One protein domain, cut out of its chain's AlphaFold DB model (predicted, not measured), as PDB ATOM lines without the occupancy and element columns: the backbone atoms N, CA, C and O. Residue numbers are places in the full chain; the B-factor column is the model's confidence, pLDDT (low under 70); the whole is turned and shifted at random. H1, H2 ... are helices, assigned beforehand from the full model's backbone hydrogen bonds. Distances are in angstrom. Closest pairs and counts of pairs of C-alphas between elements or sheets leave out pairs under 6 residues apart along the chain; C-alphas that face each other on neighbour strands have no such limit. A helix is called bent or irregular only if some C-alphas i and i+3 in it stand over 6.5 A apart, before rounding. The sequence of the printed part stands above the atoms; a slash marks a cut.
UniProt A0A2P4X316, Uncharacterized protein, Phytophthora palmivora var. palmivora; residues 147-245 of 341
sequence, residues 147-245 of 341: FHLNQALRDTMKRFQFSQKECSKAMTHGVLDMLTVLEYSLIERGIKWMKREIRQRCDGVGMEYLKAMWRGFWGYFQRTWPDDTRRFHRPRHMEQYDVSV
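This is residues 147 to 245 of the 341 residues of an uncharacterized protein of Phytophthora palmivora var. palmivora (UniProt A0A2P4X316). Picture the long helix H4 as one side of a small helical body, with the short helices H2 and H3 one after the other along it; H5 runs back the opposite way at some distance from H4, and H1 lies on the side away from H4, with one part of it beside H2 and close to H5. Beyond one end of this body come H6 and a tail without named elements, which goes out in a loop, with residues 232 to 237 sticking out, and folds back. The printed part has 99 residues with six named helices, H1 to H6 in chain order, and no named strand, and its class is all helix. The whole is compact, with a radius of gyration of the C-alphas of 13.7 A, yet elongated in outline, spanning 42 by 26 by 25 A.

Begin with H4, residues 184 to 203, which has a kink of 37 degrees near residue 191 and is irregular, C-alphas 185 and 188 being 7.5 A apart. H3, residues 176 to 180, touches H4 at residues 187 to 194 alone; the closest C-alphas, of Leu 179 and Ile 187, are 6.3 A apart. H2, residues 164 to 170, touches H4 at residues 198 to 202 alone, closest at the C-alphas of Ala 170 and Ile 198, 6.2 A; they run opposite ways at a steep tilt of 42 degrees. Next look at H1, residues 147 to 159, which only just touches H2, with 3 pairs of C-alphas within 8 A, the closest being Arg 154 and Cys 167 at 6.6 A. H5, residues 211 to 224, is close to H1 but not clearly touching, with the C-alphas of Met 157 and Phe 217 closest at 6.6 A. H5 and H4 are near each other, with 10 pairs of C-alphas within 10 A. H6, residues 228 to 233, is near H4 and apart from H1, H2, H3 and H5; it too is irregular, C-alphas 229 and 232 being 7.3 A apart. In H1, H2 and H5 every O i to N i+4 pair is within hydrogen-bond range, against 14 of 16 in H4, 0 of 1 in H3 and 0 of 2 in H6; of the O i to N i+3 pairs, 2 of 2 are in range in H3 and 2 of 3 in H6.

Find C-alpha 184 at (-42.640, -43.529, 1.931); from there H4 runs 29.3 A to C-alpha 203 at (-37.534, -39.423, 30.491). H5 is 19.8 A long and H1 18.3 A, while H6, H2 and H3 measure 10.8, 10.1 and 8.1 A. H6 ends at C-alpha 233, (-33.273, -59.413, -0.548).

The C-alphas of Gly 206 and Arg 236 are the two farthest apart, at 42.8 A. The printed part has no cut; the link from H4 to H5 is short, and the other four links are tight. Look in the B-factor column for pLDDT under 70 at residues 226 to 242 and residue 245; the mean of the printed part is 78.3.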
ATOM      1  N   PHE A 147     -57.058 -49.220  13.363       74.06
ATOM      2  CA  PHE A 147     -57.470 -49.812  14.638       74.06
ATOM      3  C   PHE A 147     -56.766 -51.153  14.867       74.06
ATOM      4  O   PHE A 147     -56.195 -51.360  15.936       74.06
ATOM      5  N   HIS A 148     -56.731 -52.014  13.848       74.38
ATOM      6  CA  HIS A 148     -56.055 -53.305  13.922       74.38
ATOM      7  C   HIS A 148     -54.534 -53.182  13.928       74.38
ATOM      8  O   HIS A 148     -53.891 -53.915  14.674       74.38
ATOM      9  N   LEU A 149     -53.961 -52.205  13.218       79.12
ATOM     10  CA  LEU A 149     -52.543 -51.864  13.360       79.12
ATOM     11  C   LEU A 149     -52.227 -51.496  14.811       79.12
ATOM     12  O   LEU A 149     -51.357 -52.091  15.438       79.12
ATOM     13  N   ASN A 150     -52.987 -50.565  15.385       80.56
ATOM     14  CA  ASN A 150     -52.799 -50.124  16.759       80.56
ATOM     15  C   ASN A 150     -52.992 -51.264  17.764       80.56
ATOM     16  O   ASN A 150     -52.247 -51.365  18.739       80.56
ATOM     17  N   GLN A 151     -53.974 -52.133  17.528       81.75
ATOM     18  CA  GLN A 151     -54.221 -53.310  18.349       81.75
ATOM     19  C   GLN A 151     -53.042 -54.292  18.273       81.75
ATOM     20  O   GLN A 151     -52.536 -54.697  19.319       81.75
ATOM     21  N   ALA A 152     -52.545 -54.597  17.072       83.19
ATOM     22  CA  ALA A 152     -51.396 -55.475  16.860       83.19
ATOM     23  C   ALA A 152     -50.123 -54.924  17.520       83.19
ATOM     24  O   ALA A 152     -49.433 -55.649  18.237       83.19
ATOM     25  N   LEU A 153     -49.838 -53.627  17.353       88.06
ATOM     26  CA  LEU A 153     -48.700 -52.967  18.001       88.06
ATOM     27  C   LEU A 153     -48.816 -53.026  19.526       88.06
ATOM     28  O   LEU A 153     -47.858 -53.393  20.209       88.06
ATOM     29  N   ARG A 154     -50.005 -52.740  20.067       88.31
ATOM     30  CA  ARG A 154     -50.267 -52.805  21.507       88.31
ATOM     31  C   ARG A 154     -50.122 -54.222  22.055       88.31
ATOM     32  O   ARG A 154     -49.580 -54.395  23.145       88.31
ATOM     33  N   ASP A 155     -50.610 -55.232  21.347       87.38
ATOM     34  CA  ASP A 155     -50.511 -56.621  21.796       87.38
ATOM     35  C   ASP A 155     -49.069 -57.131  21.732       87.38
ATOM     36  O   ASP A 155     -48.628 -57.817  22.653       87.38
ATOM     37  N   THR A 156     -48.291 -56.705  20.737       88.06
ATOM     38  CA  THR A 156     -46.841 -56.930  20.709       88.06
ATOM     39  C   THR A 156     -46.142 -56.267  21.894       88.06
ATOM     40  O   THR A 156     -45.335 -56.915  22.556       88.06
ATOM     41  N   MET A 157     -46.468 -55.016  22.233       89.38
ATOM     42  CA  MET A 157     -45.916 -54.377  23.435       89.38
ATOM     43  C   MET A 157     -46.254 -55.166  24.705       89.38
ATOM     44  O   MET A 157     -45.383 -55.424  25.529       89.38
ATOM     45  N   LYS A 158     -47.488 -55.652  24.858       89.25
ATOM     46  CA  LYS A 158     -47.821 -56.512  26.007       89.25
ATOM     47  C   LYS A 158     -46.985 -57.795  26.040       89.25
ATOM     48  O   LYS A 158     -46.589 -58.216  27.121       89.25
ATOM     49  N   ARG A 159     -46.695 -58.412  24.885       88.81
ATOM     50  CA  ARG A 159     -45.838 -59.614  24.800       88.81
ATOM     51  C   ARG A 159     -44.412 -59.341  25.273       88.81
ATOM     52  O   ARG A 159     -43.837 -60.180  25.954       88.81
ATOM     53  N   PHE A 160     -43.878 -58.159  24.972       88.88
ATOM     54  CA  PHE A 160     -42.588 -57.693  25.488       88.88
ATOM     55  C   PHE A 160     -42.664 -57.112  26.909       88.88
ATOM     56  O   PHE A 160     -41.683 -56.548  27.372       88.88
ATOM     57  N   GLN A 161     -43.795 -57.273  27.606       89.00
ATOM     58  CA  GLN A 161     -43.991 -56.892  29.011       89.00
ATOM     59  C   GLN A 161     -43.906 -55.386  29.300       89.00
ATOM     60  O   GLN A 161     -43.665 -54.980  30.434       89.00
ATOM     61  N   PHE A 162     -44.191 -54.547  28.304       87.69
ATOM     62  CA  PHE A 162     -44.354 -53.112  28.524       87.69
ATOM     63  C   PHE A 162     -45.458 -52.828  29.547       87.69
ATOM     64  O   PHE A 162     -46.550 -53.407  29.491       87.69
ATOM     65  N   SER A 163     -45.220 -51.871  30.444       87.12
ATOM     66  CA  SER A 163     -46.254 -51.417  31.370       87.12
ATOM     67  C   SER A 163     -47.407 -50.740  30.620       87.12
ATOM     68  O   SER A 163     -47.259 -50.210  29.514       87.12
ATOM     69  N   GLN A 164     -48.590 -50.685  31.244       85.94
ATOM     70  CA  GLN A 164     -49.740 -49.990  30.655       85.94
ATOM     71  C   GLN A 164     -49.453 -48.499  30.407       85.94
ATOM     72  O   GLN A 164     -49.961 -47.934  29.436       85.94
ATOM     73  N   LYS A 165     -48.641 -47.865  31.265       85.44
ATOM     74  CA  LYS A 165     -48.260 -46.451  31.137       85.44
ATOM     75  C   LYS A 165     -47.361 -46.223  29.922       85.44
ATOM     76  O   LYS A 165     -47.651 -45.327  29.133       85.44
ATOM     77  N   GLU A 166     -46.344 -47.061  29.730       84.69
ATOM     78  CA  GLU A 166     -45.462 -47.000  28.556       84.69
ATOM     79  C   GLU A 166     -46.234 -47.274  27.266       84.69
ATOM     80  O   GLU A 166     -46.173 -46.470  26.335       84.69
ATOM     81  N   CYS A 167     -47.046 -48.340  27.248       87.44
ATOM     82  CA  CYS A 167     -47.944 -48.640  26.132       87.44
ATOM     83  C   CYS A 167     -48.797 -47.417  25.781       87.44
ATOM     84  O   CYS A 167     -48.872 -47.012  24.627       87.44
ATOM     85  N   SER A 168     -49.433 -46.791  26.775       87.44
ATOM     86  CA  SER A 168     -50.299 -45.634  26.542       87.44
ATOM     87  C   SER A 168     -49.545 -44.429  25.975       87.44
ATOM     88  O   SER A 168     -50.131 -43.668  25.203       87.44
ATOM     89  N   LYS A 169     -48.277 -44.225  26.347       86.31
ATOM     90  CA  LYS A 169     -47.465 -43.119  25.823       86.31
ATOM     91  C   LYS A 169     -47.006 -43.362  24.395       86.31
ATOM     92  O   LYS A 169     -47.126 -42.458  23.574       86.31
ATOM     93  N   ALA A 170     -46.569 -44.575  24.086       86.88
ATOM     94  CA  ALA A 170     -46.180 -44.934  22.729       86.88
ATOM     95  C   ALA A 170     -47.374 -44.945  21.758       86.88
ATOM     96  O   ALA A 170     -47.243 -44.551  20.605       86.88
ATOM     97  N   MET A 171     -48.558 -45.327  22.248       87.44
ATOM     98  CA  MET A 171     -49.819 -45.326  21.494       87.44
ATOM     99  C   MET A 171     -50.528 -43.959  21.480       87.44
ATOM    100  O   MET A 171     -51.670 -43.865  21.032       87.44
ATOM    101  N   THR A 172     -49.904 -42.901  22.011       88.31
ATOM    102  CA  THR A 172     -50.469 -41.545  21.945       88.31
ATOM    103  C   THR A 172     -50.481 -41.059  20.494       88.31
ATOM    104  O   THR A 172     -49.552 -41.336  19.737       88.31
ATOM    105  N   HIS A 173     -51.526 -40.316  20.120       84.69
ATOM    106  CA  HIS A 173     -51.638 -39.677  18.805       84.69
ATOM    107  C   HIS A 173     -50.384 -38.858  18.469       84.69
ATOM    108  O   HIS A 173     -49.865 -38.122  19.315       84.69
ATOM    109  N   GLY A 174     -49.883 -39.030  17.248       84.38
ATOM    110  CA  GLY A 174     -48.664 -38.403  16.745       84.38
ATOM    111  C   GLY A 174     -47.365 -39.103  17.145       84.38
ATOM    112  O   GLY A 174     -46.296 -38.550  16.904       84.38
ATOM    113  N   VAL A 175     -47.433 -40.295  17.751       87.44
ATOM    114  CA  VAL A 175     -46.254 -41.121  18.055       87.44
ATOM    115  C   VAL A 175     -46.199 -42.294  17.083       87.44
ATOM    116  O   VAL A 175     -45.741 -42.109  15.963       87.44
ATOM    117  N   LEU A 176     -46.703 -43.481  17.444       87.06
ATOM    118  CA  LEU A 176     -46.661 -44.650  16.554       87.06
ATOM    119  C   LEU A 176     -47.465 -44.470  15.267       87.06
ATOM    120  O   LEU A 176     -47.026 -44.898  14.201       87.06
ATOM    121  N   ASP A 177     -48.611 -43.795  15.342       85.25
ATOM    122  CA  ASP A 177     -49.450 -43.551  14.172       85.25
ATOM    123  C   ASP A 177     -48.868 -42.495  13.214       85.25
ATOM    124  O   ASP A 177     -49.374 -42.356  12.102       85.25
ATOM    125  N   MET A 178     -47.768 -41.823  13.578       87.69
ATOM    126  CA  MET A 178     -47.025 -40.930  12.683       87.69
ATOM    127  C   MET A 178     -46.460 -41.674  11.466       87.69
ATOM    128  O   MET A 178     -46.496 -41.159  10.353       87.69
ATOM    129  N   LEU A 179     -46.005 -42.923  11.628       85.56
ATOM    130  CA  LEU A 179     -45.475 -43.709  10.500       85.56
ATOM    131  C   LEU A 179     -46.523 -43.927   9.409       85.56
ATOM    132  O   LEU A 179     -46.174 -44.040   8.239       85.56
ATOM    133  N   THR A 180     -47.805 -43.940   9.779       82.81
ATOM    134  CA  THR A 180     -48.906 -44.153   8.834       82.81
ATOM    135  C   THR A 180     -49.166 -42.950   7.927       82.81
ATOM    136  O   THR A 180     -49.915 -43.081   6.965       82.81
ATOM    137  N   VAL A 181     -48.571 -41.786   8.216       84.00
ATOM    138  CA  VAL A 181     -48.790 -40.534   7.469       84.00
ATOM    139  C   VAL A 181     -47.524 -39.940   6.863       84.00
ATOM    140  O   VAL A 181     -47.622 -38.999   6.082       84.00
ATOM    141  N   LEU A 182     -46.349 -40.457   7.226       85.19
ATOM    142  CA  LEU A 182     -45.081 -40.014   6.654       85.19
ATOM    143  C   LEU A 182     -44.955 -40.470   5.203       85.19
ATOM    144  O   LEU A 182     -45.392 -41.566   4.858       85.19
ATOM    145  N   GLU A 183     -44.304 -39.664   4.369       82.94
ATOM    146  CA  GLU A 183     -43.952 -40.089   3.016       82.94
ATOM    147  C   GLU A 183     -43.114 -41.374   3.042       82.94
ATOM    148  O   GLU A 183     -42.334 -41.616   3.964       82.94
ATOM    149  N   TYR A 184     -43.260 -42.201   2.004       80.00
ATOM    150  CA  TYR A 184     -42.640 -43.529   1.931       80.00
ATOM    151  C   TYR A 184     -41.117 -43.453   2.087       80.00
ATOM    152  O   TYR A 184     -40.522 -44.232   2.832       80.00
ATOM    153  N   SER A 185     -40.498 -42.465   1.438       80.81
ATOM    154  CA  SER A 185     -39.059 -42.180   1.499       80.81
ATOM    155  C   SER A 185     -38.568 -41.799   2.900       80.81
ATOM    156  O   SER A 185     -37.376 -41.898   3.187       80.81
ATOM    157  N   LEU A 186     -39.472 -41.372   3.782       85.44
ATOM    158  CA  LEU A 186     -39.161 -40.863   5.109       85.44
ATOM    159  C   LEU A 186     -39.378 -41.890   6.221       85.44
ATOM    160  O   LEU A 186     -39.057 -41.593   7.368       85.44
ATOM    161  N   ILE A 187     -39.880 -43.094   5.933       83.25
ATOM    162  CA  ILE A 187     -40.232 -44.082   6.968       83.25
ATOM    163  C   ILE A 187     -39.029 -44.485   7.822       83.25
ATOM    164  O   ILE A 187     -39.135 -44.496   9.048       83.25
ATOM    165  N   GLU A 188     -37.871 -44.761   7.218       82.62
ATOM    166  CA  GLU A 188     -36.668 -45.135   7.977       82.62
ATOM    167  C   GLU A 188     -36.255 -44.013   8.945       82.62
ATOM    168  O   GLU A 188     -35.967 -44.243  10.124       82.62
ATOM    169  N   ARG A 189     -36.295 -42.770   8.457       85.50
ATOM    170  CA  ARG A 189     -36.019 -41.572   9.250       85.50
ATOM    171  C   ARG A 189     -37.083 -41.356  10.330       85.50
ATOM    172  O   ARG A 189     -36.747 -41.012  11.460       85.50
ATOM    173  N   GLY A 190     -38.345 -41.629  10.014       86.94
ATOM    174  CA  GLY A 190     -39.474 -41.588  10.933       86.94
ATOM    175  C   GLY A 190     -39.325 -42.579  12.083       86.94
ATOM    176  O   GLY A 190     -39.598 -42.229  13.227       86.94
ATOM    177  N   ILE A 191     -38.813 -43.786  11.817       85.88
ATOM    178  CA  ILE A 191     -38.510 -44.777  12.861       85.88
ATOM    179  C   ILE A 191     -37.419 -44.243  13.800       85.88
ATOM    180  O   ILE A 191     -37.579 -44.316  15.019       85.88
ATOM    181  N   LYS A 192     -36.333 -43.669  13.261       86.88
ATOM    182  CA  LYS A 192     -35.252 -43.067  14.070       86.88
ATOM    183  C   LYS A 192     -35.779 -41.921  14.935       86.88
ATOM    184  O   LYS A 192     -35.526 -41.884  16.139       86.88
ATOM    185  N   TRP A 193     -36.572 -41.031  14.340       88.12
ATOM    186  CA  TRP A 193     -37.230 -39.937  15.051       88.12
ATOM    187  C   TRP A 193     -38.113 -40.453  16.185       88.12
ATOM    188  O   TRP A 193     -38.023 -39.970  17.310       88.12
ATOM    189  N   MET A 194     -38.917 -41.480  15.918       86.75
ATOM    190  CA  MET A 194     -39.860 -42.010  16.891       86.75
ATOM    191  C   MET A 194     -39.180 -42.708  18.063       86.75
ATOM    192  O   MET A 194     -39.606 -42.538  19.203       86.75
ATOM    193  N   LYS A 195     -38.107 -43.466  17.812       86.62
ATOM    194  CA  LYS A 195     -37.281 -44.043  18.883       86.62
ATOM    195  C   LYS A 195     -36.812 -42.955  19.856       86.62
ATOM    196  O   LYS A 195     -36.899 -43.139  21.071       86.62
ATOM    197  N   ARG A 196     -36.354 -41.815  19.325       85.62
ATOM    198  CA  ARG A 196     -35.950 -40.643  20.115       85.62
ATOM    199  C   ARG A 196     -37.136 -40.008  20.845       85.62
ATOM    200  O   ARG A 196     -37.028 -39.756  22.040       85.62
ATOM    201  N   GLU A 197     -38.256 -39.799  20.158       87.56
ATOM    202  CA  GLU A 197     -39.477 -39.194  20.713       87.56
ATOM    203  C   GLU A 197     -40.036 -40.004  21.893       87.56
ATOM    204  O   GLU A 197     -40.344 -39.460  22.952       87.56
ATOM    205  N   ILE A 198     -40.124 -41.328  21.749       85.94
ATOM    206  CA  ILE A 198     -40.588 -42.223  22.815       85.94
ATOM    207  C   ILE A 198     -39.651 -42.151  24.022       85.94
ATOM    208  O   ILE A 198     -40.131 -42.050  25.150       85.94
ATOM    209  N   ARG A 199     -38.330 -42.160  23.799       84.31
ATOM    210  CA  ARG A 199     -37.338 -42.041  24.875       84.31
ATOM    211  C   ARG A 199     -37.504 -40.725  25.638       84.31
ATOM    212  O   ARG A 199     -37.699 -40.761  26.847       84.31
ATOM    213  N   GLN A 200     -37.555 -39.595  24.932       85.38
ATOM    214  CA  GLN A 200     -37.756 -38.276  25.544       85.38
ATOM    215  C   GLN A 200     -39.057 -38.198  26.353       85.38
ATOM    216  O   GLN A 200     -39.086 -37.625  27.443       85.38
ATOM    217  N   ARG A 201     -40.140 -38.813  25.859       86.06
ATOM    218  CA  ARG A 201     -41.416 -38.879  26.585       86.06
ATOM    219  C   ARG A 201     -41.358 -39.753  27.830       86.06
ATOM    220  O   ARG A 201     -42.077 -39.441  28.775       86.06
ATOM    221  N   CYS A 202     -40.568 -40.826  27.834       82.94
ATOM    222  CA  CYS A 202     -40.329 -41.636  29.029       82.94
ATOM    223  C   CYS A 202     -39.498 -40.861  30.060       82.94
ATOM    224  O   CYS A 202     -39.904 -40.779  31.221       82.94
ATOM    225  N   ASP A 203     -38.418 -40.209  29.624       84.31
ATOM    226  CA  ASP A 203     -37.534 -39.423  30.491       84.31
ATOM    227  C   ASP A 203     -38.292 -38.271  31.171       84.31
ATOM    228  O   ASP A 203     -38.215 -38.094  32.387       84.31
ATOM    229  N   GLY A 204     -39.114 -37.536  30.410       82.75
ATOM    230  CA  GLY A 204     -39.886 -36.393  30.913       82.75
ATOM    231  C   GLY A 204     -40.932 -36.729  31.984       82.75
ATOM    232  O   GLY A 204     -41.460 -35.830  32.634       82.75
ATOM    233  N   VAL A 205     -41.240 -38.011  32.188       82.12
ATOM    234  CA  VAL A 205     -42.166 -38.494  33.227       82.12
ATOM    235  C   VAL A 205     -41.496 -39.456  34.213       82.12
ATOM    236  O   VAL A 205     -42.192 -40.097  35.001       82.12
ATOM    237  N   GLY A 206     -40.161 -39.559  34.173       80.88
ATOM    238  CA  GLY A 206     -39.376 -40.426  35.052       80.88
ATOM    239  C   GLY A 206     -39.645 -41.921  34.855       80.88
ATOM    240  O   GLY A 206     -39.515 -42.690  35.805       80.88
ATOM    241  N   MET A 207     -40.076 -42.338  33.659       82.12
ATOM    242  CA  MET A 207     -40.231 -43.753  33.314       82.12
ATOM    243  C   MET A 207     -38.920 -44.308  32.763       82.12
ATOM    244  O   MET A 207     -38.325 -43.730  31.858       82.12
ATOM    245  N   GLU A 208     -38.495 -45.457  33.285       80.50
ATOM    246  CA  GLU A 208     -37.282 -46.127  32.829       80.50
ATOM    247  C   GLU A 208     -37.459 -46.679  31.406       80.50
ATOM    248  O   GLU A 208     -38.349 -47.484  31.137       80.50
ATOM    249  N   TYR A 209     -36.600 -46.257  30.477       80.19
ATOM    250  CA  TYR A 209     -36.586 -46.780  29.113       80.19
ATOM    251  C   TYR A 209     -35.773 -48.083  29.049       80.19
ATOM    252  O   TYR A 209     -34.544 -48.064  28.921       80.19
ATOM    253  N   LEU A 210     -36.442 -49.242  29.086       82.56
ATOM    254  CA  LEU A 210     -35.753 -50.534  28.964       82.56
ATOM    255  C   LEU A 210     -35.377 -50.831  27.504       82.56
ATOM    256  O   LEU A 210     -36.192 -51.305  26.705       82.56
ATOM    257  N   LYS A 211     -34.106 -50.591  27.157       82.06
ATOM    258  CA  LYS A 211     -33.566 -50.773  25.793       82.06
ATOM    259  C   LYS A 211     -33.858 -52.158  25.203       82.06
ATOM    260  O   LYS A 211     -34.236 -52.249  24.040       82.06
ATOM    261  N   ALA A 212     -33.742 -53.225  25.998       82.38
ATOM    262  CA  ALA A 212     -33.975 -54.595  25.537       82.38
ATOM    263  C   ALA A 212     -35.416 -54.830  25.040       82.38
ATOM    264  O   ALA A 212     -35.607 -55.425  23.977       82.38
ATOM    265  N   MET A 213     -36.425 -54.312  25.755       86.56
ATOM    266  CA  MET A 213     -37.837 -54.442  25.360       86.56
ATOM    267  C   MET A 213     -38.111 -53.692  24.056       86.56
ATOM    268  O   MET A 213     -38.715 -54.232  23.127       86.56
ATOM    269  N   TRP A 214     -37.612 -52.458  23.960       86.56
ATOM    270  CA  TRP A 214     -37.756 -51.628  22.767       86.56
ATOM    271  C   TRP A 214     -37.042 -52.219  21.556       86.56
ATOM    272  O   TRP A 214     -37.608 -52.220  20.466       86.56
ATOM    273  N   ARG A 215     -35.850 -52.792  21.733       85.62
ATOM    274  CA  ARG A 215     -35.140 -53.513  20.671       85.62
ATOM    275  C   ARG A 215     -35.947 -54.702  20.161       85.62
ATOM    276  O   ARG A 215     -36.068 -54.885  18.952       85.62
ATOM    277  N   GLY A 216     -36.532 -55.486  21.071       86.06
ATOM    278  CA  GLY A 216     -37.425 -56.593  20.725       86.06
ATOM    279  C   GLY A 216     -38.641 -56.128  19.922       86.06
ATOM    280  O   GLY A 216     -38.916 -56.667  18.845       86.06
ATOM    281  N   PHE A 217     -39.312 -55.074  20.395       89.44
ATOM    282  CA  PHE A 217     -40.451 -54.456  19.718       89.44
ATOM    283  C   PHE A 217     -40.091 -53.945  18.317       89.44
ATOM    284  O   PHE A 217     -40.770 -54.289  17.352       89.44
ATOM    285  N   TRP A 218     -39.003 -53.183  18.171       86.56
ATOM    286  CA  TRP A 218     -38.564 -52.665  16.871       86.56
ATOM    287  C   TRP A 218     -38.090 -53.770  15.931       86.56
ATOM    288  O   TRP A 218     -38.347 -53.702  14.730       86.56
ATOM    289  N   GLY A 219     -37.469 -54.819  16.472       84.81
ATOM    290  CA  GLY A 219     -37.128 -56.021  15.721       84.81
ATOM    291  C   GLY A 219     -38.368 -56.726  15.170       84.81
ATOM    292  O   GLY A 219     -38.362 -57.139  14.015       84.81
ATOM    293  N   TYR A 220     -39.444 -56.839  15.958       84.75
ATOM    294  CA  TYR A 220     -40.741 -57.305  15.458       84.75
ATOM    295  C   TYR A 220     -41.294 -56.351  14.395       84.75
ATOM    296  O   TYR A 220     -41.627 -56.800  13.301       84.75
ATOM    297  N   PHE A 221     -41.333 -55.048  14.685       83.75
ATOM    298  CA  PHE A 221     -41.930 -54.053  13.798       83.75
ATOM    299  C   PHE A 221     -41.293 -54.100  12.410       83.75
ATOM    300  O   PHE A 221     -41.994 -54.250  11.422       83.75
ATOM    301  N   GLN A 222     -39.962 -54.089  12.333       79.62
ATOM    302  CA  GLN A 222     -39.234 -54.145  11.064       79.62
ATOM    303  C   GLN A 222     -39.372 -55.482  10.320       79.62
ATOM    304  O   GLN A 222     -39.151 -55.525   9.112       79.62
ATOM    305  N   ARG A 223     -39.671 -56.585  11.023       78.12
ATOM    306  CA  ARG A 223     -39.918 -57.891  10.390       78.12
ATOM    307  C   ARG A 223     -41.329 -57.995   9.821       78.12
ATOM    308  O   ARG A 223     -41.491 -58.604   8.772       78.12
ATOM    309  N   THR A 224     -42.318 -57.444  10.518       73.81
ATOM    310  CA  THR A 224     -43.744 -57.573  10.177       73.81
ATOM    311  C   THR A 224     -44.248 -56.431   9.287       73.81
ATOM    312  O   THR A 224     -45.069 -56.667   8.405       73.81
ATOM    313  N   TRP A 225     -43.710 -55.223   9.473       75.75
ATOM    314  CA  TRP A 225     -44.058 -53.980   8.773       75.75
ATOM    315  C   TRP A 225     -42.816 -53.405   8.062       75.75
ATOM    316  O   TRP A 225     -42.324 -52.336   8.438       75.75
ATOM    317  N   PRO A 226     -42.212 -54.150   7.118       64.94
ATOM    318  CA  PRO A 226     -40.965 -53.736   6.486       64.94
ATOM    319  C   PRO A 226     -41.151 -52.463   5.653       64.94
ATOM    320  O   PRO A 226     -42.205 -52.252   5.058       64.94
ATOM    321  N   ASP A 227     -40.101 -51.638   5.572       58.41
ATOM    322  CA  ASP A 227     -40.030 -50.593   4.549       58.41
ATOM    323  C   ASP A 227     -39.642 -51.194   3.176       58.41
ATOM    324  O   ASP A 227     -39.009 -52.255   3.098       58.41
ATOM    325  N   ASP A 228     -40.040 -50.517   2.097       50.78
ATOM    326  CA  ASP A 228     -39.927 -50.973   0.701       50.78
ATOM    327  C   ASP A 228     -38.470 -51.229   0.241       50.78
ATOM    328  O   ASP A 228     -38.212 -52.071  -0.622       50.78
ATOM    329  N   THR A 229     -37.467 -50.608   0.869       47.88
ATOM    330  CA  THR A 229     -36.045 -50.752   0.498       47.88
ATOM    331  C   THR A 229     -35.477 -52.151   0.756       47.88
ATOM    332  O   THR A 229     -34.510 -52.564   0.109       47.88
ATOM    333  N   ARG A 230     -36.080 -52.941   1.658       49.78
ATOM    334  CA  ARG A 230     -35.596 -54.293   2.019       49.78
ATOM    335  C   ARG A 230     -36.201 -55.414   1.168       49.78
ATOM    336  O   ARG A 230     -35.822 -56.580   1.322       49.78
ATOM    337  N   ARG A 231     -37.107 -55.070   0.249       44.94
ATOM    338  CA  ARG A 231     -37.923 -55.989  -0.562       44.94
ATOM    339  C   ARG A 231     -37.116 -56.864  -1.521       44.94
ATOM    340  O   ARG A 231     -37.499 -58.000  -1.790       44.94
ATOM    341  N   PHE A 232     -35.967 -56.380  -1.993       44.59
ATOM    342  CA  PHE A 232     -35.157 -57.086  -2.994       44.59
ATOM    343  C   PHE A 232     -34.357 -58.286  -2.456       44.59
ATOM    344  O   PHE A 232     -33.866 -59.078  -3.253       44.59
ATOM    345  N   HIS A 233     -34.229 -58.458  -1.133       44.31
ATOM    346  CA  HIS A 233     -33.273 -59.413  -0.548       44.31
ATOM    347  C   HIS A 233     -33.893 -60.551   0.282       44.31
ATOM    348  O   HIS A 233     -33.146 -61.288   0.927       44.31
ATOM    349  N   ARG A 234     -35.226 -60.736   0.314       42.81
ATOM    350  CA  ARG A 234     -35.843 -61.778   1.167       42.81
ATOM    351  C   ARG A 234     -36.934 -62.621   0.489       42.81
ATOM    352  O   ARG A 234     -37.669 -62.113  -0.355       42.81
ATOM    353  N   PRO A 235     -37.058 -63.915   0.858       38.62
ATOM    354  CA  PRO A 235     -38.034 -64.818   0.262       38.62
ATOM    355  C   PRO A 235     -39.484 -64.446   0.605       38.62
ATOM    356  O   PRO A 235     -39.820 -64.120   1.741       38.62
ATOM    357  N   ARG A 236     -40.346 -64.594  -0.405       40.44
ATOM    358  CA  ARG A 236     -41.772 -64.220  -0.494       40.44
ATOM    359  C   ARG A 236     -42.733 -64.922   0.492       40.44
ATOM    360  O   ARG A 236     -43.935 -64.745   0.372       40.44
ATOM    361  N   HIS A 237     -42.223 -65.757   1.400       41.78
ATOM    362  CA  HIS A 237     -43.011 -66.691   2.221       41.78
ATOM    363  C   HIS A 237     -43.212 -66.252   3.684       41.78
ATOM    364  O   HIS A 237     -43.850 -66.974   4.445       41.78
ATOM    365  N   MET A 238     -42.663 -65.104   4.095       41.19
ATOM    366  CA  MET A 238     -42.969 -64.497   5.395       41.19
ATOM    367  C   MET A 238     -44.169 -63.561   5.241       41.19
ATOM    368  O   MET A 238     -44.152 -62.699   4.368       41.19
ATOM    369  N   GLU A 239     -45.180 -63.733   6.094       50.78
ATOM    370  CA  GLU A 239     -46.340 -62.845   6.244       50.78
ATOM    371  C   GLU A 239     -45.854 -61.419   6.556       50.78
ATOM    372  O   GLU A 239     -45.487 -61.099   7.687       50.78
ATOM    373  N   GLN A 240     -45.752 -60.584   5.523       61.84
ATOM    374  CA  GLN A 240     -45.243 -59.216   5.598       61.84
ATOM    375  C   GLN A 240     -46.280 -58.267   5.015       61.84
ATOM    376  O   GLN A 240     -46.843 -58.536   3.952       61.84
ATOM    377  N   TYR A 241     -46.495 -57.144   5.698       64.38
ATOM    378  CA  TYR A 241     -47.407 -56.101   5.246       64.38
ATOM    379  C   TYR A 241     -46.617 -54.969   4.595       64.38
ATOM    380  O   TYR A 241     -45.880 -54.241   5.264       64.38
ATOM    381  N   ASP A 242     -46.764 -54.853   3.277       69.38
ATOM    382  CA  ASP A 242     -46.156 -53.791   2.479       69.38
ATOM    383  C   ASP A 242     -46.569 -52.410   3.006       69.38
ATOM    384  O   ASP A 242     -47.694 -52.234   3.484       69.38
ATOM    385  N   VAL A 243     -45.662 -51.432   2.902       72.94
ATOM    386  CA  VAL A 243     -45.910 -50.035   3.295       72.94
ATOM    387  C   VAL A 243     -47.222 -49.518   2.717       72.94
ATOM    388  O   VAL A 243     -47.974 -48.859   3.427       72.94
ATOM    389  N   SER A 244     -47.549 -49.887   1.478       70.56
ATOM    390  CA  SER A 244     -48.790 -49.485   0.809       70.56
ATOM    391  C   SER A 244     -50.081 -49.902   1.496       70.56
ATOM    392  O   SER A 244     -51.109 -49.265   1.285       70.56
ATOM    393  N   VAL A 245     -50.034 -50.916   2.359       69.19
ATOM    394  CA  VAL A 245     -51.213 -51.412   3.068       69.19
ATOM    395  C   VAL A 245     -51.427 -50.669   4.391       69.19
ATOM    396  O   VAL A 245     -52.535 -50.663   4.905       69.19
TER     397      VAL A 245